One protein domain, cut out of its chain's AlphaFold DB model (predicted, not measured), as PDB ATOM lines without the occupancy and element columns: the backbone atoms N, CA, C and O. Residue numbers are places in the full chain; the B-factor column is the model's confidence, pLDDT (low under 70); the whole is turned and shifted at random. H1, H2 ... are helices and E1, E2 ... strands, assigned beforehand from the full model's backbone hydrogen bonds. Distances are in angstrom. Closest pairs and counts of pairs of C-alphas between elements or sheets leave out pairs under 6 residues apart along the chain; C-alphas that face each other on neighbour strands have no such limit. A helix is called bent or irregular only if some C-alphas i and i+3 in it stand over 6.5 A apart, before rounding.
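What this domain is: This is residues 239 to 388 of the 390 residues of an uncharacterized protein of Lachnospiraceae bacterium (UniProt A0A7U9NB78). A closed barrel of seven strands, with a helical hairpin of H1 and H2 set off from it at one end of the longest axis, reached and left by links without named elements. The short helix H3 packs on the outside of the barrel over E1, and H4 follows directly on the long, bent strand E4. The 150 printed residues hold four named helices and seven named strands, in the order E1 H1 H2 H3 E2 E3 E4 H4 E5 E6 E7; the class is mixed, helices and strands, and the barrel is mixed too. The whole is compact, with a radius of gyration of the C-alphas of 17.0 A, yet only just elongated, with spans of 53 by 35 by 29 A.

How they stand to each other: Round the barrel run E1, residues 239 to 246, E2, 296 to 301, E3, 304 to 309, E4, 312 to 328, E5, 348 to 356, E6, 365 to 371, and E7, 376 to 381, and back to E1. E1 bends by 65 degrees at residue 243; it is antiparallel to E2, with N 240 and O 298 2.8 A apart, and parallel to E7, with N 243 and O 377 2.9 A apart. E2, E3 and E4 form a meander, each strand the antiparallel neighbour of the one before: N 299 and O 306 are 2.8 A apart, N 305 and O 317 2.9 A. E4 bends by 91 degrees at residue 320 and pairs with E3 over residues 312 to 318 and with E5 over 319 to 328, where N 323 and O 353 are 2.9 A apart. E5, E6 and E7 form a second meander, with N 354 and O 367 2.8 A apart and N 370 and O 378 2.8 A apart. H3, residues 290 to 293, is on the barrel, outside it and over E1, at a height over the sheet of 7.7 A; the closest C-alphas of the two are those of Phe 245 and Pro 290, 6.4 A apart. H4, residues 329 to 336, is on the barrel, and its closest C-alpha to E5 is that of Lys 329, 5.3 A from that of Lys 348. H1, residues 256 to 273, and H2, 275 to 282, form a hairpin that is not on the barrel; they touch, opposite ways at a shallow tilt of 34 degrees, only just short of steep, closest at the C-alphas of Ala 270 and Leu 277, 6.3 A. Every O i to N i+4 pair of H4 is within hydrogen-bond range, against 10 of 14 in H1 and 0 of 4 in H2, where 3 of 5 O i to N i+3 pairs are; H3 is too short for an i+4 pair.

Where its parts are: E1 begins at C-alpha 239, (256.835, 195.935, 167.820), and is 19.3 A long. H1, also 19.3 A, has a kink of 91 degrees near residue 265 and is irregular, with C-alphas 261 and 264 7.9 A apart; H2, 14.0 A, is irregular too, with C-alphas 278 and 281 8.0 A apart. E4 measures 34.9 A and E5 25.6 A. E7 ends at C-alpha 381, (246.890, 211.318, 170.398).

The domain as a whole: The two C-alphas farthest apart, those of Ser 268 and Glu 302, are 53.5 A apart. The printed part has no cut. The link from H4 to E5, 11 residues, is long. Residues 287 to 288 pair in parallel with residues 386 to 387. The mean pLDDT of the printed part is 76.4; 45 residues are under 70, among them 247 to 256, 283 to 294, 358 to 365 and 381 to 388.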
ATOM      1  N   GLU A 239     257.564 195.758 166.576       91.94
ATOM      2  CA  GLU A 239     256.835 195.935 167.820       91.94
ATOM      3  C   GLU A 239     257.481 196.999 168.700       91.94
ATOM      4  O   GLU A 239     258.678 196.942 168.993       91.94
ATOM      5  N   TRP A 240     256.660 197.942 169.148       91.38
ATOM      6  CA  TRP A 240     257.066 199.063 169.975       91.38
ATOM      7  C   TRP A 240     256.226 199.129 171.241       91.38
ATOM      8  O   TRP A 240     254.999 199.137 171.192       91.38
ATOM      9  N   ASN A 241     256.890 199.242 172.384       89.62
ATOM     10  CA  ASN A 241     256.227 199.520 173.646       89.62
ATOM     11  C   ASN A 241     255.913 201.010 173.725       89.62
ATOM     12  O   ASN A 241     256.807 201.856 173.588       89.62
ATOM     13  N   VAL A 242     254.650 201.332 173.974       83.94
ATOM     14  CA  VAL A 242     254.253 202.713 174.216       83.94
ATOM     15  C   VAL A 242     254.606 203.055 175.656       83.94
ATOM     16  O   VAL A 242     253.969 202.586 176.596       83.94
ATOM     17  N   GLU A 243     255.652 203.861 175.832       79.06
ATOM     18  CA  GLU A 243     256.061 204.344 177.154       79.06
ATOM     19  C   GLU A 243     254.999 205.295 177.708       79.06
ATOM     20  O   GLU A 243     254.679 205.261 178.894       79.06
ATOM     21  N   ARG A 244     254.465 206.166 176.844       73.44
ATOM     22  CA  ARG A 244     253.427 207.132 177.198       73.44
ATOM     23  C   ARG A 244     252.752 207.719 175.968       73.44
ATOM     24  O   ARG A 244     253.291 207.675 174.859       73.44
ATOM     25  N   PHE A 245     251.626 208.370 176.224       73.94
ATOM     26  CA  PHE A 245     250.929 209.214 175.267       73.94
ATOM     27  C   PHE A 245     251.102 210.684 175.636       73.94
ATOM     28  O   PHE A 245     251.127 211.029 176.818       73.94
ATOM     29  N   VAL A 246     251.220 211.541 174.628       70.00
ATOM     30  CA  VAL A 246     251.272 212.999 174.786       70.00
ATOM     31  C   VAL A 246     250.185 213.650 173.931       70.00
ATOM     32  O   VAL A 246     249.942 213.242 172.792       70.00
ATOM     33  N   SER A 247     249.517 214.651 174.503       61.50
ATOM     34  CA  SER A 247     248.547 215.508 173.811       61.50
ATOM     35  C   SER A 247     249.186 216.855 173.491       61.50
ATOM     36  O   SER A 247     250.090 217.306 174.192       61.50
ATOM     37  N   TYR A 248     248.716 217.468 172.409       54.44
ATOM     38  CA  TYR A 248     249.323 218.627 171.750       54.44
ATOM     39  C   TYR A 248     248.386 219.837 171.688       54.44
ATOM     40  O   TYR A 248     248.623 220.782 170.941       54.44
ATOM     41  N   LYS A 249     247.271 219.808 172.425       51.38
ATOM     42  CA  LYS A 249     246.404 220.982 172.546       51.38
ATOM     43  C   LYS A 249     246.775 221.746 173.813       51.38
ATOM     44  O   LYS A 249     246.684 221.208 174.911       51.38
ATOM     45  N   ASP A 250     247.121 223.019 173.624       46.00
ATOM     46  CA  ASP A 250     247.510 224.014 174.640       46.00
ATOM     47  C   ASP A 250     246.470 224.248 175.757       46.00
ATOM     48  O   ASP A 250     246.723 224.993 176.700       46.00
ATOM     49  N   ASN A 251     245.303 223.609 175.680       49.03
ATOM     50  CA  ASN A 251     244.150 223.865 176.534       49.03
ATOM     51  C   ASN A 251     243.868 222.671 177.448       49.03
ATOM     52  O   ASN A 251     242.775 222.101 177.443       49.03
ATOM     53  N   TRP A 252     244.863 222.273 178.235       56.00
ATOM     54  CA  TRP A 252     244.602 221.378 179.352       56.00
ATOM     55  C   TRP A 252     243.799 222.131 180.423       56.00
ATOM     56  O   TRP A 252     244.310 223.034 181.079       56.00
ATOM     57  N   ILE A 253     242.526 221.768 180.576       54.69
ATOM     58  CA  ILE A 253     241.577 222.433 181.489       54.69
ATOM     59  C   ILE A 253     241.228 221.501 182.677       54.69
ATOM     60  O   ILE A 253     240.564 221.928 183.615       54.69
ATOM     61  N   GLY A 254     241.752 220.265 182.710       55.66
ATOM     62  CA  GLY A 254     241.332 219.193 183.639       55.66
ATOM     63  C   GLY A 254     240.132 218.411 183.088       55.66
ATOM     64  O   GLY A 254     239.572 218.831 182.086       55.66
ATOM     65  N   ASN A 255     239.727 217.271 183.666       64.50
ATOM     66  CA  ASN A 255     238.636 216.471 183.076       64.50
ATOM     67  C   ASN A 255     237.253 217.131 183.230       64.50
ATOM     68  O   ASN A 255     237.011 217.908 184.158       64.50
ATOM     69  N   ARG A 256     236.302 216.789 182.348       69.75
ATOM     70  CA  ARG A 256     234.993 217.467 182.316       69.75
ATOM     71  C   ARG A 256     234.234 217.371 183.640       69.75
ATOM     72  O   ARG A 256     233.665 218.355 184.105       69.75
ATOM     73  N   LYS A 257     234.244 216.199 184.274       72.00
ATOM     74  CA  LYS A 257     233.551 215.959 185.548       72.00
ATOM     75  C   LYS A 257     234.142 216.791 186.692       72.00
ATOM     76  O   LYS A 257     233.400 217.281 187.539       72.00
ATOM     77  N   GLN A 258     235.459 216.944 186.744       69.94
ATOM     78  CA  GLN A 258     236.159 217.754 187.740       69.94
ATOM     79  C   GLN A 258     235.921 219.232 187.513       69.94
ATOM     80  O   GLN A 258     235.614 219.940 188.469       69.94
ATOM     81  N   ILE A 259     235.994 219.684 186.262       72.75
ATOM     82  CA  ILE A 259     235.652 221.057 185.905       72.75
ATOM     83  C   ILE A 259     234.218 221.369 186.362       72.75
ATOM     84  O   ILE A 259     233.989 222.381 187.020       72.75
ATOM     85  N   GLU A 260     233.260 220.467 186.115       76.12
ATOM     86  CA  GLU A 260     231.878 220.618 186.585       76.12
ATOM     87  C   GLU A 260     231.778 220.693 188.120       76.12
ATOM     88  O   GLU A 260     231.050 221.537 188.649       76.12
ATOM     89  N   LEU A 261     232.531 219.864 188.854       76.00
ATOM     90  CA  LEU A 261     232.600 219.916 190.324       76.00
ATOM     91  C   LEU A 261     233.233 221.219 190.838       76.00
ATOM     92  O   LEU A 261     232.849 221.720 191.896       76.00
ATOM     93  N   CYS A 262     234.172 221.778 190.077       72.25
ATOM     94  CA  CYS A 262     234.929 222.976 190.424       72.25
ATOM     95  C   CYS A 262     234.327 224.262 189.847       72.25
ATOM     96  O   CYS A 262     234.866 225.337 190.107       72.25
ATOM     97  N   LYS A 263     233.201 224.184 189.125       78.69
ATOM     98  CA  LYS A 263     232.567 225.302 188.410       78.69
ATOM     99  C   LYS A 263     232.517 226.596 189.224       78.69
ATOM    100  O   LYS A 263     232.991 227.628 188.768       78.69
ATOM    101  N   ASN A 264     232.004 226.534 190.454       79.56
ATOM    102  CA  ASN A 264     231.882 227.714 191.320       79.56
ATOM    103  C   ASN A 264     233.244 228.346 191.654       79.56
ATOM    104  O   ASN A 264     233.356 229.563 191.813       79.56
ATOM    105  N   ASN A 265     234.284 227.526 191.788       74.75
ATOM    106  CA  ASN A 265     235.628 228.001 192.084       74.75
ATOM    107  C   ASN A 265     236.296 228.582 190.833       74.75
ATOM    108  O   ASN A 265     236.945 229.623 190.923       74.75
ATOM    109  N   ILE A 266     236.069 227.968 189.669       74.56
ATOM    110  CA  ILE A 266     236.519 228.484 188.375       74.56
ATOM    111  C   ILE A 266     235.875 229.853 188.127       74.56
ATOM    112  O   ILE A 266     236.584 230.842 188.001       74.56
ATOM    113  N   GLU A 267     234.548 229.966 188.197       79.12
ATOM    114  CA  GLU A 267     233.828 231.231 187.975       79.12
ATOM    115  C   GLU A 267     234.236 232.353 188.949       79.12
ATOM    116  O   GLU A 267     234.200 233.532 188.593       79.12
ATOM    117  N   SER A 268     234.628 232.008 190.181       80.50
ATOM    118  CA  SER A 268     235.011 232.993 191.201       80.50
ATOM    119  C   SER A 268     236.491 233.380 191.177       80.50
ATOM    120  O   SER A 268     236.820 234.517 191.519       80.50
ATOM    121  N   SER A 269     237.385 232.466 190.796       73.38
ATOM    122  CA  SER A 269     238.838 232.632 190.956       73.38
ATOM    123  C   SER A 269     239.613 232.591 189.637       73.38
ATOM    124  O   SER A 269     240.565 233.359 189.479       73.38
ATOM    125  N   ALA A 270     239.192 231.784 188.659       70.75
ATOM    126  CA  ALA A 270     239.863 231.685 187.365       70.75
ATOM    127  C   ALA A 270     239.970 233.017 186.597       70.75
ATOM    128  O   ALA A 270     241.037 233.241 186.030       70.75
ATOM    129  N   PRO A 271     239.012 233.978 186.648       77.94
ATOM    130  CA  PRO A 271     239.165 235.255 185.942       77.94
ATOM    131  C   PRO A 271     240.459 236.010 186.268       77.94
ATOM    132  O   PRO A 271     240.923 236.825 185.473       77.94
ATOM    133  N   LYS A 272     241.011 235.786 187.466       76.00
ATOM    134  CA  LYS A 272     242.242 236.425 187.929       76.00
ATOM    135  C   LYS A 272     243.478 235.548 187.728       76.00
ATOM    136  O   LYS A 272     244.561 236.088 187.530       76.00
ATOM    137  N   TYR A 273     243.317 234.239 187.866       67.38
ATOM    138  CA  TYR A 273     244.411 233.306 188.124       67.38
ATOM    139  C   TYR A 273     244.645 232.305 186.980       67.38
ATOM    140  O   TYR A 273     245.779 231.909 186.753       67.38
ATOM    141  N   ALA A 274     243.595 231.965 186.230       66.75
ATOM    142  CA  ALA A 274     243.634 231.064 185.077       66.75
ATOM    143  C   ALA A 274     242.520 231.442 184.076       66.75
ATOM    144  O   ALA A 274     241.537 230.709 183.920       66.75
ATOM    145  N   PRO A 275     242.582 232.642 183.463       71.38
ATOM    146  CA  PRO A 275     241.524 233.160 182.592       71.38
ATOM    147  C   PRO A 275     241.198 232.248 181.397       71.38
ATOM    148  O   PRO A 275     240.085 232.302 180.878       71.38
ATOM    149  N   GLU A 276     242.129 231.390 180.989       68.44
ATOM    150  CA  GLU A 276     241.966 230.328 179.995       68.44
ATOM    151  C   GLU A 276     240.845 229.335 180.336       68.44
ATOM    152  O   GLU A 276     240.215 228.785 179.436       68.44
ATOM    153  N   LEU A 277     240.519 229.161 181.620       71.06
ATOM    154  CA  LEU A 277     239.435 228.282 182.055       71.06
ATOM    155  C   LEU A 277     238.054 228.925 181.916       71.06
ATOM    156  O   LEU A 277     237.059 228.254 182.142       71.06
ATOM    157  N   MET A 278     237.941 230.208 181.562       75.88
ATOM    158  CA  MET A 278     236.641 230.896 181.503       75.88
ATOM    159  C   MET A 278     235.722 230.399 180.381       75.88
ATOM    160  O   MET A 278     234.521 230.654 180.439       75.88
ATOM    161  N   ASP A 279     236.266 229.685 179.392       74.19
ATOM    162  CA  ASP A 279     235.522 229.093 178.273       74.19
ATOM    163  C   ASP A 279     235.403 227.562 178.382       74.19
ATOM    164  O   ASP A 279     235.144 226.868 177.400       74.19
ATOM    165  N   TRP A 280     235.592 227.011 179.589       74.06
ATOM    166  CA  TRP A 280     235.608 225.562 179.820       74.06
ATOM    167  C   TRP A 280     234.332 224.846 179.350       74.06
ATOM    168  O   TRP A 280     234.391 223.683 178.959       74.06
ATOM    169  N   GLU A 281     233.173 225.518 179.369       74.25
ATOM    170  CA  GLU A 281     231.887 224.938 178.951       74.25
ATOM    171  C   GLU A 281     231.846 224.616 177.449       74.25
ATOM    172  O   GLU A 281     231.094 223.732 177.032       74.25
ATOM    173  N   ASN A 282     232.666 225.314 176.656       74.94
ATOM    174  CA  ASN A 282     232.805 225.125 175.215       74.94
ATOM    175  C   ASN A 282     234.035 224.281 174.848       74.94
ATOM    176  O   ASN A 282     234.327 224.126 173.663       74.94
ATOM    177  N   ALA A 283     234.754 223.728 175.832       67.44
ATOM    178  CA  ALA A 283     235.859 222.823 175.563       67.44
ATOM    179  C   ALA A 283     235.345 221.553 174.854       67.44
ATOM    180  O   ALA A 283     234.492 220.823 175.369       67.44
ATOM    181  N   GLU A 284     235.862 221.302 173.653       59.31
ATOM    182  CA  GLU A 284     235.648 220.073 172.881       59.31
ATOM    183  C   GLU A 284     236.724 219.039 173.264       59.31
ATOM    184  O   GLU A 284     237.819 219.435 173.634       59.31
ATOM    185  N   GLY A 285     236.456 217.729 173.194       59.47
ATOM    186  CA  GLY A 285     237.441 216.676 173.514       59.47
ATOM    187  C   GLY A 285     236.882 215.502 174.328       59.47
ATOM    188  O   GLY A 285     235.758 215.564 174.831       59.47
ATOM    189  N   ILE A 286     237.667 214.422 174.449       55.59
ATOM    190  CA  ILE A 286     237.304 213.207 175.204       55.59
ATOM    191  C   ILE A 286     238.199 212.978 176.424       55.59
ATOM    192  O   ILE A 286     239.356 213.412 176.449       55.59
ATOM    193  N   ASP A 287     237.648 212.305 177.446       59.16
ATOM    194  CA  ASP A 287     238.379 211.963 178.672       59.16
ATOM    195  C   ASP A 287     239.500 210.968 178.330       59.16
ATOM    196  O   ASP A 287     239.225 209.894 177.789       59.16
ATOM    197  N   PHE A 288     240.762 211.320 178.606       56.25
ATOM    198  CA  PHE A 288     241.923 210.489 178.286       56.25
ATOM    199  C   PHE A 288     242.647 210.030 179.555       56.25
ATOM    200  O   PHE A 288     243.051 210.820 180.407       56.25
ATOM    201  N   TYR A 289     242.856 208.720 179.668       61.69
ATOM    202  CA  TYR A 289     243.367 208.080 180.878       61.69
ATOM    203  C   TYR A 289     244.722 207.416 180.595       61.69
ATOM    204  O   TYR A 289     244.742 206.215 180.348       61.69
ATOM    205  N   PRO A 290     245.873 208.123 180.620       57.34
ATOM    206  CA  PRO A 290     247.174 207.594 180.183       57.34
ATOM    207  C   PRO A 290     247.554 206.272 180.848       57.34
ATOM    208  O   PRO A 290     248.145 205.407 180.207       57.34
ATOM    209  N   LYS A 291     247.143 206.086 182.109       59.50
ATOM    210  CA  LYS A 291     247.331 204.837 182.847       59.50
ATOM    211  C   LYS A 291     246.646 203.630 182.226       59.50
ATOM    212  O   LYS A 291     247.179 202.529 182.311       59.50
ATOM    213  N   GLU A 292     245.479 203.820 181.617       63.56
ATOM    214  CA  GLU A 292     244.761 202.751 180.920       63.56
ATOM    215  C   GLU A 292     245.507 202.285 179.671       63.56
ATOM    216  O   GLU A 292     245.275 201.169 179.218       63.56
ATOM    217  N   TYR A 293     246.434 203.102 179.162       62.75
ATOM    218  CA  TYR A 293     247.240 202.802 177.987       62.75
ATOM    219  C   TYR A 293     248.687 202.396 178.314       62.75
ATOM    220  O   TYR A 293     249.462 202.101 177.402       62.75
ATOM    221  N   TYR A 294     249.078 202.343 179.596       66.12
ATOM    222  CA  TYR A 294     250.368 201.759 179.967       66.12
ATOM    223  C   TYR A 294     250.409 200.275 179.589       66.12
ATOM    224  O   TYR A 294     249.461 199.523 179.819       66.12
ATOM    225  N   GLY A 295     251.534 199.847 179.015       70.12
ATOM    226  CA  GLY A 295     251.701 198.474 178.534       70.12
ATOM    227  C   GLY A 295     250.994 198.193 177.208       70.12
ATOM    228  O   GLY A 295     250.835 197.029 176.844       70.12
ATOM    229  N   TYR A 296     250.561 199.236 176.495       86.69
ATOM    230  CA  TYR A 296     250.113 199.094 175.119       86.69
ATOM    231  C   TYR A 296     251.304 198.922 174.180       86.69
ATOM    232  O   TYR A 296     252.416 199.401 174.423       86.69
ATOM    233  N   THR A 297     251.019 198.263 173.069       90.56
ATOM    234  CA  THR A 297     251.998 197.906 172.057       90.56
ATOM    235  C   THR A 297     251.556 198.464 170.716       90.56
ATOM    236  O   THR A 297     250.428 198.225 170.283       90.56
ATOM    237  N   LEU A 298     252.445 199.193 170.049       91.25
ATOM    238  CA  LEU A 298     252.261 199.638 168.676       91.25
ATOM    239  C   LEU A 298     252.993 198.680 167.733       91.25
ATOM    240  O   LEU A 298     254.206 198.504 167.830       91.25
ATOM    241  N   LEU A 299     252.254 198.078 166.810       92.38
ATOM    242  CA  LEU A 299     252.799 197.275 165.722       92.38
ATOM    243  C   LEU A 299     252.828 198.112 164.446       92.38
ATOM    244  O   LEU A 299     251.791 198.605 163.996       92.38
ATOM    245  N   LEU A 300     254.020 198.259 163.871       91.50
ATOM    246  CA  LEU A 300     254.244 198.948 162.605       91.50
ATOM    247  C   LEU A 300     254.604 197.935 161.522       91.50
ATOM    248  O   LEU A 300     255.696 197.372 161.523       91.50
ATOM    249  N   ASP A 301     253.697 197.752 160.570       90.06
ATOM    250  CA  ASP A 301     253.877 196.922 159.382       90.06
ATOM    251  C   ASP A 301     253.884 197.788 158.121       90.06
ATOM    252  O   ASP A 301     253.348 198.893 158.114       90.06
ATOM    253  N   GLU A 302     254.414 197.260 157.011       88.62
ATOM    254  CA  GLU A 302     254.557 197.990 155.734       88.62
ATOM    255  C   GLU A 302     253.274 198.678 155.241       88.62
ATOM    256  O   GLU A 302     253.359 199.663 154.517       88.62
ATOM    257  N   SER A 303     252.100 198.154 155.606       89.25
ATOM    258  CA  SER A 303     250.799 198.666 155.153       89.25
ATOM    259  C   SER A 303     249.851 199.058 156.283       89.25
ATOM    260  O   SER A 303     248.705 199.426 156.014       89.25
ATOM    261  N   LYS A 304     250.274 198.923 157.547       90.75
ATOM    262  CA  LYS A 304     249.386 199.085 158.698       90.75
ATOM    263  C   LYS A 304     250.102 199.552 159.952       90.75
ATOM    264  O   LYS A 304     251.226 199.136 160.211       90.75
ATOM    265  N   MET A 305     249.379 200.316 160.757       90.88
ATOM    266  CA  MET A 305     249.733 200.668 162.124       90.88
ATOM    267  C   MET A 305     248.629 200.169 163.055       90.88
ATOM    268  O   MET A 305     247.464 200.515 162.856       90.88
ATOM    269  N   THR A 306     248.985 199.367 164.058       91.19
ATOM    270  CA  THR A 306     248.019 198.718 164.955       91.19
ATOM    271  C   THR A 306     248.392 198.965 166.410       91.19
ATOM    272  O   THR A 306     249.482 198.595 166.838       91.19
ATOM    273  N   LEU A 307     247.478 199.539 167.191       89.06
ATOM    274  CA  LEU A 307     247.627 199.671 168.638       89.06
ATOM    275  C   LEU A 307     246.926 198.513 169.340       89.06
ATOM    276  O   LEU A 307     245.749 198.229 169.091       89.06
ATOM    277  N   MET A 308     247.642 197.866 170.251       90.00
ATOM    278  CA  MET A 308     247.161 196.712 170.996       90.00
ATOM    279  C   MET A 308     247.268 196.910 172.505       90.00
ATOM    280  O   MET A 308     248.176 197.571 173.001       90.00
ATOM    281  N   SER A 309     246.361 196.256 173.228       87.44
ATOM    282  CA  SER A 309     246.401 196.068 174.678       87.44
ATOM    283  C   SER A 309     246.375 194.569 174.969       87.44
ATOM    284  O   SER A 309     245.330 193.919 174.842       87.44
ATOM    285  N   GLY A 310     247.537 193.988 175.277       85.12
ATOM    286  CA  GLY A 310     247.700 192.531 175.263       85.12
ATOM    287  C   GLY A 310     247.309 191.955 173.897       85.12
ATOM    288  O   GLY A 310     247.761 192.444 172.868       85.12
ATOM    289  N   ASP A 311     246.409 190.970 173.874       85.56
ATOM    290  CA  ASP A 311     245.941 190.334 172.629       85.56
ATOM    291  C   ASP A 311     244.795 191.094 171.925       85.56
ATOM    292  O   ASP A 311     244.259 190.633 170.912       85.56
ATOM    293  N   LYS A 312     244.349 192.236 172.469       88.38
ATOM    294  CA  LYS A 312     243.211 192.998 171.939       88.38
ATOM    295  C   LYS A 312     243.689 194.133 171.034       88.38
ATOM    296  O   LYS A 312     244.402 195.021 171.491       88.38
ATOM    297  N   ILE A 313     243.195 194.162 169.795       89.31
ATOM    298  CA  ILE A 313     243.335 195.321 168.902       89.31
ATOM    299  C   ILE A 313     242.433 196.443 169.418       89.31
ATOM    300  O   ILE A 313     241.219 196.262 169.555       89.31
ATOM    301  N   ILE A 314     243.046 197.581 169.730       85.44
ATOM    302  CA  ILE A 314     242.359 198.800 170.156       85.44
ATOM    303  C   ILE A 314     242.003 199.634 168.932       85.44
ATOM    304  O   ILE A 314     240.858 200.053 168.797       85.44
ATOM    305  N   GLU A 315     242.963 199.805 168.023       85.06
ATOM    306  CA  GLU A 315     242.815 200.626 166.824       85.06
ATOM    307  C   GLU A 315     243.763 200.129 165.716       85.06
ATOM    308  O   GLU A 315     244.839 199.597 166.007       85.06
ATOM    309  N   GLU A 316     243.356 200.247 164.450       88.69
ATOM    310  CA  GLU A 316     244.150 199.839 163.282       88.69
ATOM    311  C   GLU A 316     243.952 200.827 162.124       88.69
ATOM    312  O   GLU A 316     242.823 201.087 161.705       88.69
ATOM    313  N   HIS A 317     245.057 201.293 161.539       87.12
ATOM    314  CA  HIS A 317     245.066 202.175 160.372       87.12
ATOM    315  C   HIS A 317     245.821 201.541 159.220       87.12
ATOM    316  O   HIS A 317     246.869 200.923 159.408       87.12
ATOM    317  N   LYS A 318     245.322 201.755 158.002       89.56
ATOM    318  CA  LYS A 318     246.094 201.479 156.792       89.56
ATOM    319  C   LYS A 318     247.075 202.612 156.551       89.56
ATOM    320  O   LYS A 318     246.685 203.779 156.543       89.56
ATOM    321  N   VAL A 319     248.323 202.240 156.322       88.69
ATOM    322  CA  VAL A 319     249.441 203.151 156.108       88.69
ATOM    323  C   VAL A 319     249.961 202.961 154.689       88.69
ATOM    324  O   VAL A 319     250.188 201.835 154.251       88.69
ATOM    325  N   GLN A 320     250.154 204.063 153.971       88.44
ATOM    326  CA  GLN A 320     250.797 204.074 152.659       88.44
ATOM    327  C   GLN A 320     252.317 204.032 152.789       88.44
ATOM    328  O   GLN A 320     252.997 203.330 152.039       88.44
ATOM    329  N   ARG A 321     252.853 204.826 153.723       88.56
ATOM    330  CA  ARG A 321     254.282 204.909 154.021       88.56
ATOM    331  C   ARG A 321     254.539 205.487 155.405       88.56
ATOM    332  O   ARG A 321     253.695 206.192 155.956       88.56
ATOM    333  N   TYR A 322     255.743 205.229 155.899       89.50
ATOM    334  CA  TYR A 322     256.317 205.912 157.050       89.50
ATOM    335  C   TYR A 322     257.462 206.805 156.589       89.50
ATOM    336  O   TYR A 322     258.317 206.361 155.819       89.50
ATOM    337  N   ASP A 323     257.487 208.030 157.093       89.38
ATOM    338  CA  ASP A 323     258.592 208.963 156.936       89.38
ATOM    339  C   ASP A 323     259.303 209.119 158.291       89.38
ATOM    340  O   ASP A 323     258.657 209.280 159.322       89.38
ATOM    341  N   GLU A 324     260.633 209.059 158.295       87.88
ATOM    342  CA  GLU A 324     261.478 209.239 159.485       87.88
ATOM    343  C   GLU A 324     262.195 210.588 159.392       87.88
ATOM    344  O   GLU A 324     262.729 210.950 158.335       87.88
ATOM    345  N   GLN A 325     262.182 211.348 160.486       90.25
ATOM    346  CA  GLN A 325     262.767 212.679 160.552       90.25
ATOM    347  C   GLN A 325     263.475 212.917 161.882       90.25
ATOM    348  O   GLN A 325     262.912 212.726 162.961       90.25
ATOM    349  N   GLN A 326     264.674 213.487 161.795       91.75
ATOM    350  CA  GLN A 326     265.362 214.037 162.951       91.75
ATOM    351  C   GLN A 326     265.016 215.517 163.115       91.75
ATOM    352  O   GLN A 326     265.323 216.338 162.245       91.75
ATOM    353  N   LEU A 327     264.430 215.867 164.257       91.88
ATOM    354  CA  LEU A 327     263.956 217.217 164.553       91.88
ATOM    355  C   LEU A 327     264.648 217.803 165.784       91.88
ATOM    356  O   LEU A 327     265.218 217.094 166.616       91.88
ATOM    357  N   ASP A 328     264.627 219.131 165.880       93.31
ATOM    358  CA  ASP A 328     264.993 219.833 167.107       93.31
ATOM    359  C   ASP A 328     263.890 219.667 168.152       93.31
ATOM    360  O   ASP A 328     262.744 220.014 167.879       93.31
ATOM    361  N   LYS A 329     264.232 219.144 169.334       90.88
ATOM    362  CA  LYS A 329     263.265 218.826 170.388       90.88
ATOM    363  C   LYS A 329     262.460 220.058 170.791       90.88
ATOM    364  O   LYS A 329     261.240 219.997 170.796       90.88
ATOM    365  N   LYS A 330     263.135 221.175 171.087       87.69
ATOM    366  CA  LYS A 330     262.467 222.387 171.580       87.69
ATOM    367  C   LYS A 330     261.600 223.025 170.504       87.69
ATOM    368  O   LYS A 330     260.489 223.451 170.799       87.69
ATOM    369  N   ALA A 331     262.087 223.074 169.262       90.31
ATOM    370  CA  ALA A 331     261.277 223.578 168.156       90.31
ATOM    371  C   ALA A 331     260.045 222.693 167.910       90.31
ATOM    372  O   ALA A 331     258.966 223.227 167.691       90.31
ATOM    373  N   TYR A 332     260.193 221.367 167.996       88.56
ATOM    374  CA  TYR A 332     259.084 220.422 167.866       88.56
ATOM    375  C   TYR A 332     258.066 220.570 169.006       88.56
ATOM    376  O   TYR A 332     256.875 220.691 168.746       88.56
ATOM    377  N   GLU A 333     258.523 220.617 170.262       81.81
ATOM    378  CA  GLU A 333     257.670 220.852 171.436       81.81
ATOM    379  C   GLU A 333     256.883 222.161 171.290       81.81
ATOM    380  O   GLU A 333     255.677 222.177 171.518       81.81
ATOM    381  N   GLN A 334     257.533 223.235 170.829       80.81
ATOM    382  CA  GLN A 334     256.887 224.527 170.605       80.81
ATOM    383  C   GLN A 334     255.908 224.518 169.423       80.81
ATOM    384  O   GLN A 334     254.803 225.034 169.552       80.81
ATOM    385  N   GLU A 335     256.303 223.973 168.266       83.94
ATOM    386  CA  GLU A 335     255.449 223.895 167.069       83.94
ATOM    387  C   GLU A 335     254.162 223.136 167.371       83.94
ATOM    388  O   GLU A 335     253.095 223.472 166.860       83.94
ATOM    389  N   LYS A 336     254.282 222.104 168.203       77.75
ATOM    390  CA  LYS A 336     253.190 221.201 168.492       77.75
ATOM    391  C   LYS A 336     252.443 221.543 169.789       77.75
ATOM    392  O   LYS A 336     251.479 220.858 170.081       77.75
ATOM    393  N   GLY A 337     252.837 222.559 170.560       69.56
ATOM    394  CA  GLY A 337     252.133 222.925 171.804       69.56
ATOM    395  C   GLY A 337     252.300 221.909 172.948       69.56
ATOM    396  O   GLY A 337     251.381 221.674 173.727       69.56
ATOM    397  N   ILE A 338     253.462 221.246 173.048       72.56
ATOM    398  CA  ILE A 338     253.772 220.348 174.173       72.56
ATOM    399  C   ILE A 338     254.275 221.177 175.355       72.56
ATOM    400  O   ILE A 338     255.421 221.628 175.364       72.56
ATOM    401  N   ASN A 339     253.456 221.306 176.397       63.19
ATOM    402  CA  ASN A 339     253.830 222.072 177.590       63.19
ATOM    403  C   ASN A 339     254.725 221.297 178.579       63.19
ATOM    404  O   ASN A 339     255.626 221.887 179.180       63.19
ATOM    405  N   ASP A 340     254.546 219.977 178.703       65.62
ATOM    406  CA  ASP A 340     255.208 219.147 179.731       65.62
ATOM    407  C   ASP A 340     256.541 218.509 179.319       65.62
ATOM    408  O   ASP A 340     257.041 217.607 179.987       65.62
ATOM    409  N   GLU A 341     257.154 218.997 178.242       74.62
ATOM    410  CA  GLU A 341     258.348 218.417 177.616       74.62
ATOM    411  C   GLU A 341     258.213 216.922 177.242       74.62
ATOM    412  O   GLU A 341     257.401 216.123 177.724       74.62
ATOM    413  N   LEU A 342     259.065 216.484 176.323       79.06
ATOM    414  CA  LEU A 342     259.062 215.108 175.850       79.06
ATOM    415  C   LEU A 342     259.666 214.112 176.854       79.06
ATOM    416  O   LEU A 342     259.676 212.914 176.578       79.06
ATOM    417  N   GLY A 343     260.132 214.560 178.023       78.31
ATOM    418  CA  GLY A 343     260.828 213.691 178.974       78.31
ATOM    419  C   GLY A 343     262.162 213.168 178.432       78.31
ATOM    420  O   GLY A 343     262.688 212.171 178.926       78.31
ATOM    421  N   ILE A 344     262.685 213.810 177.381       84.38
ATOM    422  CA  ILE A 344     263.898 213.431 176.659       84.38
ATOM    423  C   ILE A 344     264.960 214.515 176.854       84.38
ATOM    424  O   ILE A 344     264.711 215.700 176.623       84.38
ATOM    425  N   THR A 345     266.166 214.097 177.235       85.94
ATOM    426  CA  THR A 345     267.313 214.999 177.466       85.94
ATOM    427  C   THR A 345     267.997 215.472 176.181       85.94
ATOM    428  O   THR A 345     268.676 216.495 176.178       85.94
ATOM    429  N   ASN A 346     267.857 214.736 175.076       90.00
ATOM    430  CA  ASN A 346     268.499 215.077 173.810       90.00
ATOM    431  C   ASN A 346     267.942 216.380 173.220       90.00
ATOM    432  O   ASN A 346     266.735 216.603 173.207       90.00
ATOM    433  N   GLU A 347     268.815 217.183 172.610       89.69
ATOM    434  CA  GLU A 347     268.393 218.332 171.795       89.69
ATOM    435  C   GLU A 347     267.748 217.904 170.472       89.69
ATOM    436  O   GLU A 347     266.907 218.616 169.934       89.69
ATOM    437  N   LYS A 348     268.147 216.744 169.936       92.62
ATOM    438  CA  LYS A 348     267.571 216.154 168.724       92.62
ATOM    439  C   LYS A 348     266.778 214.903 169.066       92.62
ATOM    440  O   LYS A 348     267.251 214.084 169.854       92.62
ATOM    441  N   ILE A 349     265.621 214.754 168.437       91.62
ATOM    442  CA  ILE A 349     264.726 213.600 168.572       91.62
ATOM    443  C   ILE A 349     264.468 212.976 167.206       91.62
ATOM    444  O   ILE A 349     264.582 213.652 166.184       91.62
ATOM    445  N   GLU A 350     264.129 211.693 167.209       91.56
ATOM    446  CA  GLU A 350     263.662 210.975 166.025       91.56
ATOM    447  C   GLU A 350     262.135 210.915 166.065       91.56
ATOM    448  O   GLU A 350     261.557 210.522 167.082       91.56
ATOM    449  N   VAL A 351     261.494 211.314 164.973       91.38
ATOM    450  CA  VAL A 351     260.040 211.288 164.808       91.38
ATOM    451  C   VAL A 351     259.714 210.453 163.581       91.38
ATOM    452  O   VAL A 351     260.285 210.659 162.511       91.38
ATOM    453  N   ILE A 352     258.798 209.505 163.740       89.88
ATOM    454  CA  ILE A 352     258.264 208.702 162.642       89.88
ATOM    455  C   ILE A 352     256.829 209.164 162.401       89.88
ATOM    456  O   ILE A 352     256.031 209.249 163.334       89.88
ATOM    457  N   THR A 353     256.508 209.450 161.146       90.25
ATOM    458  CA  THR A 353     255.184 209.899 160.717       90.25
ATOM    459  C   THR A 353     254.589 208.893 159.743       90.25
ATOM    460  O   THR A 353     255.225 208.531 158.755       90.25
ATOM    461  N   ALA A 354     253.364 208.449 159.998       88.94
ATOM    462  CA  ALA A 354     252.593 207.599 159.105       88.94
ATOM    463  C   ALA A 354     251.735 208.444 158.149       88.94
ATOM    464  O   ALA A 354     251.095 209.418 158.546       88.94
ATOM    465  N   GLU A 355     251.682 208.064 156.875       88.69
ATOM    466  CA  GLU A 355     250.699 208.592 155.926       88.69
ATOM    467  C   GLU A 355     249.549 207.591 155.789       88.69
ATOM    468  O   GLU A 355     249.756 206.471 155.315       88.69
ATOM    469  N   PHE A 356     248.346 207.969 156.227       85.81
ATOM    470  CA  PHE A 356     247.169 207.099 156.171       85.81
ATOM    471  C   PHE A 356     246.462 207.148 154.812       85.81
ATOM    472  O   PHE A 356     246.461 208.169 154.128       85.81
ATOM    473  N   ASP A 357     245.834 206.031 154.440       72.31
ATOM    474  CA  ASP A 357     245.219 205.822 153.118       72.31
ATOM    475  C   ASP A 357     243.883 206.586 152.914       72.31
ATOM    476  O   ASP A 357     243.446 206.758 151.779       72.31
ATOM    477  N   ASP A 358     243.247 207.090 153.983       62.34
ATOM    478  CA  ASP A 358     241.922 207.735 153.949       62.34
ATOM    479  C   ASP A 358     241.848 209.014 154.815       62.34
ATOM    480  O   ASP A 358     242.554 209.156 155.813       62.34
ATOM    481  N   LYS A 359     240.931 209.940 154.472       58.94
ATOM    482  CA  LYS A 359     240.487 211.026 155.371       58.94
ATOM    483  C   LYS A 359     239.648 210.410 156.491       58.94
ATOM    484  O   LYS A 359     238.441 210.254 156.322       58.94
ATOM    485  N   GLN A 360     240.292 209.992 157.569       54.44
ATOM    486  CA  GLN A 360     239.607 209.299 158.654       54.44
ATOM    487  C   GLN A 360     238.870 210.268 159.591       54.44
ATOM    488  O   GLN A 360     239.292 211.411 159.781       54.44
ATOM    489  N   GLU A 361     237.720 209.798 160.085       53.06
ATOM    490  CA  GLU A 361     236.928 210.389 161.173       53.06
ATOM    491  C   GLU A 361     237.742 210.417 162.485       53.06
ATOM    492  O   GLU A 361     238.843 209.877 162.531       53.06
ATOM    493  N   GLU A 362     237.218 211.083 163.520       55.12
ATOM    494  CA  GLU A 362     237.839 211.265 164.847       55.12
ATOM    495  C   GLU A 362     238.470 209.966 165.390       55.12
ATOM    496  O   GLU A 362     237.779 209.076 165.887       55.12
ATOM    497  N   ASN A 363     239.794 209.872 165.289       61.97
ATOM    498  CA  ASN A 363     240.601 208.746 165.745       61.97
ATOM    499  C   ASN A 363     241.354 209.120 167.019       61.97
ATOM    500  O   ASN A 363     241.624 210.293 167.283       61.97
ATOM    501  N   MET A 364     241.730 208.118 167.813       64.88
ATOM    502  CA  MET A 364     242.535 208.362 169.010       64.88
ATOM    503  C   MET A 364     244.021 208.402 168.656       64.88
ATOM    504  O   MET A 364     244.743 209.265 169.162       64.88
ATOM    505  N   LEU A 365     244.472 207.495 167.788       69.25
ATOM    506  CA  LEU A 365     245.844 207.464 167.301       69.25
ATOM    507  C   LEU A 365     246.115 208.595 166.319       69.25
ATOM    508  O   LEU A 365     245.515 208.695 165.251       69.25
ATOM    509  N   ASP A 366     247.104 209.404 166.661       75.44
ATOM    510  CA  ASP A 366     247.697 210.313 165.699       75.44
ATOM    511  C   ASP A 366     248.713 209.571 164.822       75.44
ATOM    512  O   ASP A 366     249.083 208.419 165.066       75.44
ATOM    513  N   ASN A 367     249.186 210.244 163.784       81.75
ATOM    514  CA  ASN A 367     250.099 209.674 162.818       81.75
ATOM    515  C   ASN A 367     251.578 209.867 163.178       81.75
ATOM    516  O   ASN A 367     252.434 209.417 162.422       81.75
ATOM    517  N   GLU A 368     251.900 210.518 164.298       87.38
ATOM    518  CA  GLU A 368     253.274 210.780 164.739       87.38
ATOM    519  C   GLU A 368     253.654 209.972 165.987       87.38
ATOM    520  O   GLU A 368     252.916 209.902 166.973       87.38
ATOM    521  N   ILE A 369     254.868 209.421 165.974       88.69
ATOM    522  CA  ILE A 369     255.500 208.788 167.133       88.69
ATOM    523  C   ILE A 369     256.907 209.352 167.331       88.69
ATOM    524  O   ILE A 369     257.664 209.523 166.376       88.69
ATOM    525  N   VAL A 370     257.271 209.632 168.579       89.81
ATOM    526  CA  VAL A 370     258.615 210.082 168.956       89.81
ATOM    527  C   VAL A 370     259.376 208.905 169.542       89.81
ATOM    528  O   VAL A 370     258.905 208.241 170.467       89.81
ATOM    529  N   VAL A 371     260.574 208.642 169.036       90.12
ATOM    530  CA  VAL A 371     261.344 207.478 169.467       90.12
ATOM    531  C   VAL A 371     262.139 207.775 170.737       90.12
ATOM    532  O   VAL A 371     262.851 208.778 170.833       90.12
ATOM    533  N   ILE A 372     262.049 206.871 171.717       85.94
ATOM    534  CA  ILE A 372     262.911 206.883 172.902       85.94
ATOM    535  C   ILE A 372     264.115 205.979 172.658       85.94
ATOM    536  O   ILE A 372     265.248 206.425 172.774       85.94
ATOM    537  N   ASP A 373     263.922 204.708 172.316       85.94
ATOM    538  CA  ASP A 373     265.042 203.798 172.049       85.94
ATOM    539  C   ASP A 373     264.712 202.773 170.961       85.94
ATOM    540  O   ASP A 373     263.992 203.091 170.034       85.94
ATOM    541  N   GLU A 374     265.298 201.574 170.983       84.44
ATOM    542  CA  GLU A 374     265.024 200.543 169.968       84.44
ATOM    543  C   GLU A 374     263.689 199.823 170.171       84.44
ATOM    544  O   GLU A 374     263.300 199.033 169.319       84.44
ATOM    545  N   THR A 375     263.047 200.033 171.319       85.31
ATOM    546  CA  THR A 375     261.876 199.270 171.768       85.31
ATOM    547  C   THR A 375     260.771 200.144 172.338       85.31
ATOM    548  O   THR A 375     259.672 199.646 172.561       85.31
ATOM    549  N   ARG A 376     261.049 201.423 172.611       87.50
ATOM    550  CA  ARG A 376     260.126 202.334 173.289       87.50
ATOM    551  C   ARG A 376     259.887 203.603 172.494       87.50
ATOM    552  O   ARG A 376     260.828 204.197 171.958       87.50
ATOM    553  N   ILE A 377     258.634 204.041 172.499       88.25
ATOM    554  CA  ILE A 377     258.165 205.257 171.835       88.25
ATOM    555  C   ILE A 377     257.250 206.072 172.747       88.25
ATOM    556  O   ILE A 377     256.655 205.558 173.696       88.25
ATOM    557  N   ILE A 378     257.119 207.347 172.410       84.31
ATOM    558  CA  ILE A 378     256.069 208.244 172.873       84.31
ATOM    559  C   ILE A 378     255.090 208.389 171.714       84.31
ATOM    560  O   ILE A 378     255.492 208.747 170.607       84.31
ATOM    561  N   MET A 379     253.817 208.107 171.961       81.38
ATOM    562  CA  MET A 379     252.777 208.245 170.947       81.38
ATOM    563  C   MET A 379     252.006 209.545 171.107       81.38
ATOM    564  O   MET A 379     251.743 209.998 172.221       81.38
ATOM    565  N   LYS A 380     251.603 210.114 169.977       74.69
ATOM    566  CA  LYS A 380     250.684 211.241 169.933       74.69
ATOM    567  C   LYS A 380     249.235 210.755 169.880       74.69
ATOM    568  O   LYS A 380     248.940 209.748 169.237       74.69
ATOM    569  N   ILE A 381     248.342 211.490 170.537       68.44
ATOM    570  CA  ILE A 381     246.890 211.318 170.398       68.44
ATOM    571  C   ILE A 381     246.252 212.566 169.797       68.44
ATOM    572  O   ILE A 381     246.655 213.686 170.119       68.44
ATOM    573  N   GLN A 382     245.259 212.363 168.932       59.03
ATOM    574  CA  GLN A 382     244.670 213.431 168.123       59.03
ATOM    575  C   GLN A 382     243.704 214.327 168.934       59.03
ATOM    576  O   GLN A 382     243.744 215.547 168.782       59.03
ATOM    577  N   ASP A 383     242.897 213.751 169.845       54.66
ATOM    578  CA  ASP A 383     241.827 214.472 170.573       54.66
ATOM    579  C   ASP A 383     241.685 214.140 172.078       54.66
ATOM    580  O   ASP A 383     240.604 214.226 172.664       54.66
ATOM    581  N   GLY A 384     242.787 213.833 172.764       51.03
ATOM    582  CA  GLY A 384     242.792 213.734 174.231       51.03
ATOM    583  C   GLY A 384     243.058 215.085 174.890       51.03
ATOM    584  O   GLY A 384     244.202 215.398 175.213       51.03
ATOM    585  N   TRP A 385     242.026 215.909 175.075       46.75
ATOM    586  CA  TRP A 385     242.144 217.185 175.808       46.75
ATOM    587  C   TRP A 385     242.346 216.963 177.302       46.75
ATOM    588  O   TRP A 385     243.133 217.640 177.963       46.75
ATOM    589  N   PHE A 386     241.653 215.965 177.828       49.03
ATOM    590  CA  PHE A 386     241.711 215.589 179.224       49.03
ATOM    591  C   PHE A 386     242.828 214.581 179.393       49.03
ATOM    592  O   PHE A 386     242.577 213.441 179.765       49.03
ATOM    593  N   LEU A 387     244.058 214.966 179.037       42.00
ATOM    594  CA  LEU A 387     245.184 214.148 179.419       42.00
ATOM    595  C   LEU A 387     245.151 214.103 180.937       42.00
ATOM    596  O   LEU A 387     245.244 215.141 181.597       42.00
ATOM    597  N   LEU A 388     245.091 212.868 181.416       36.44
ATOM    598  CA  LEU A 388     245.403 212.472 182.761       36.44
ATOM    599  C   LEU A 388     244.141 212.430 183.655       36.44
ATOM    600  O   LEU A 388     243.852 213.398 184.339       36.44
TER     601      LEU A 388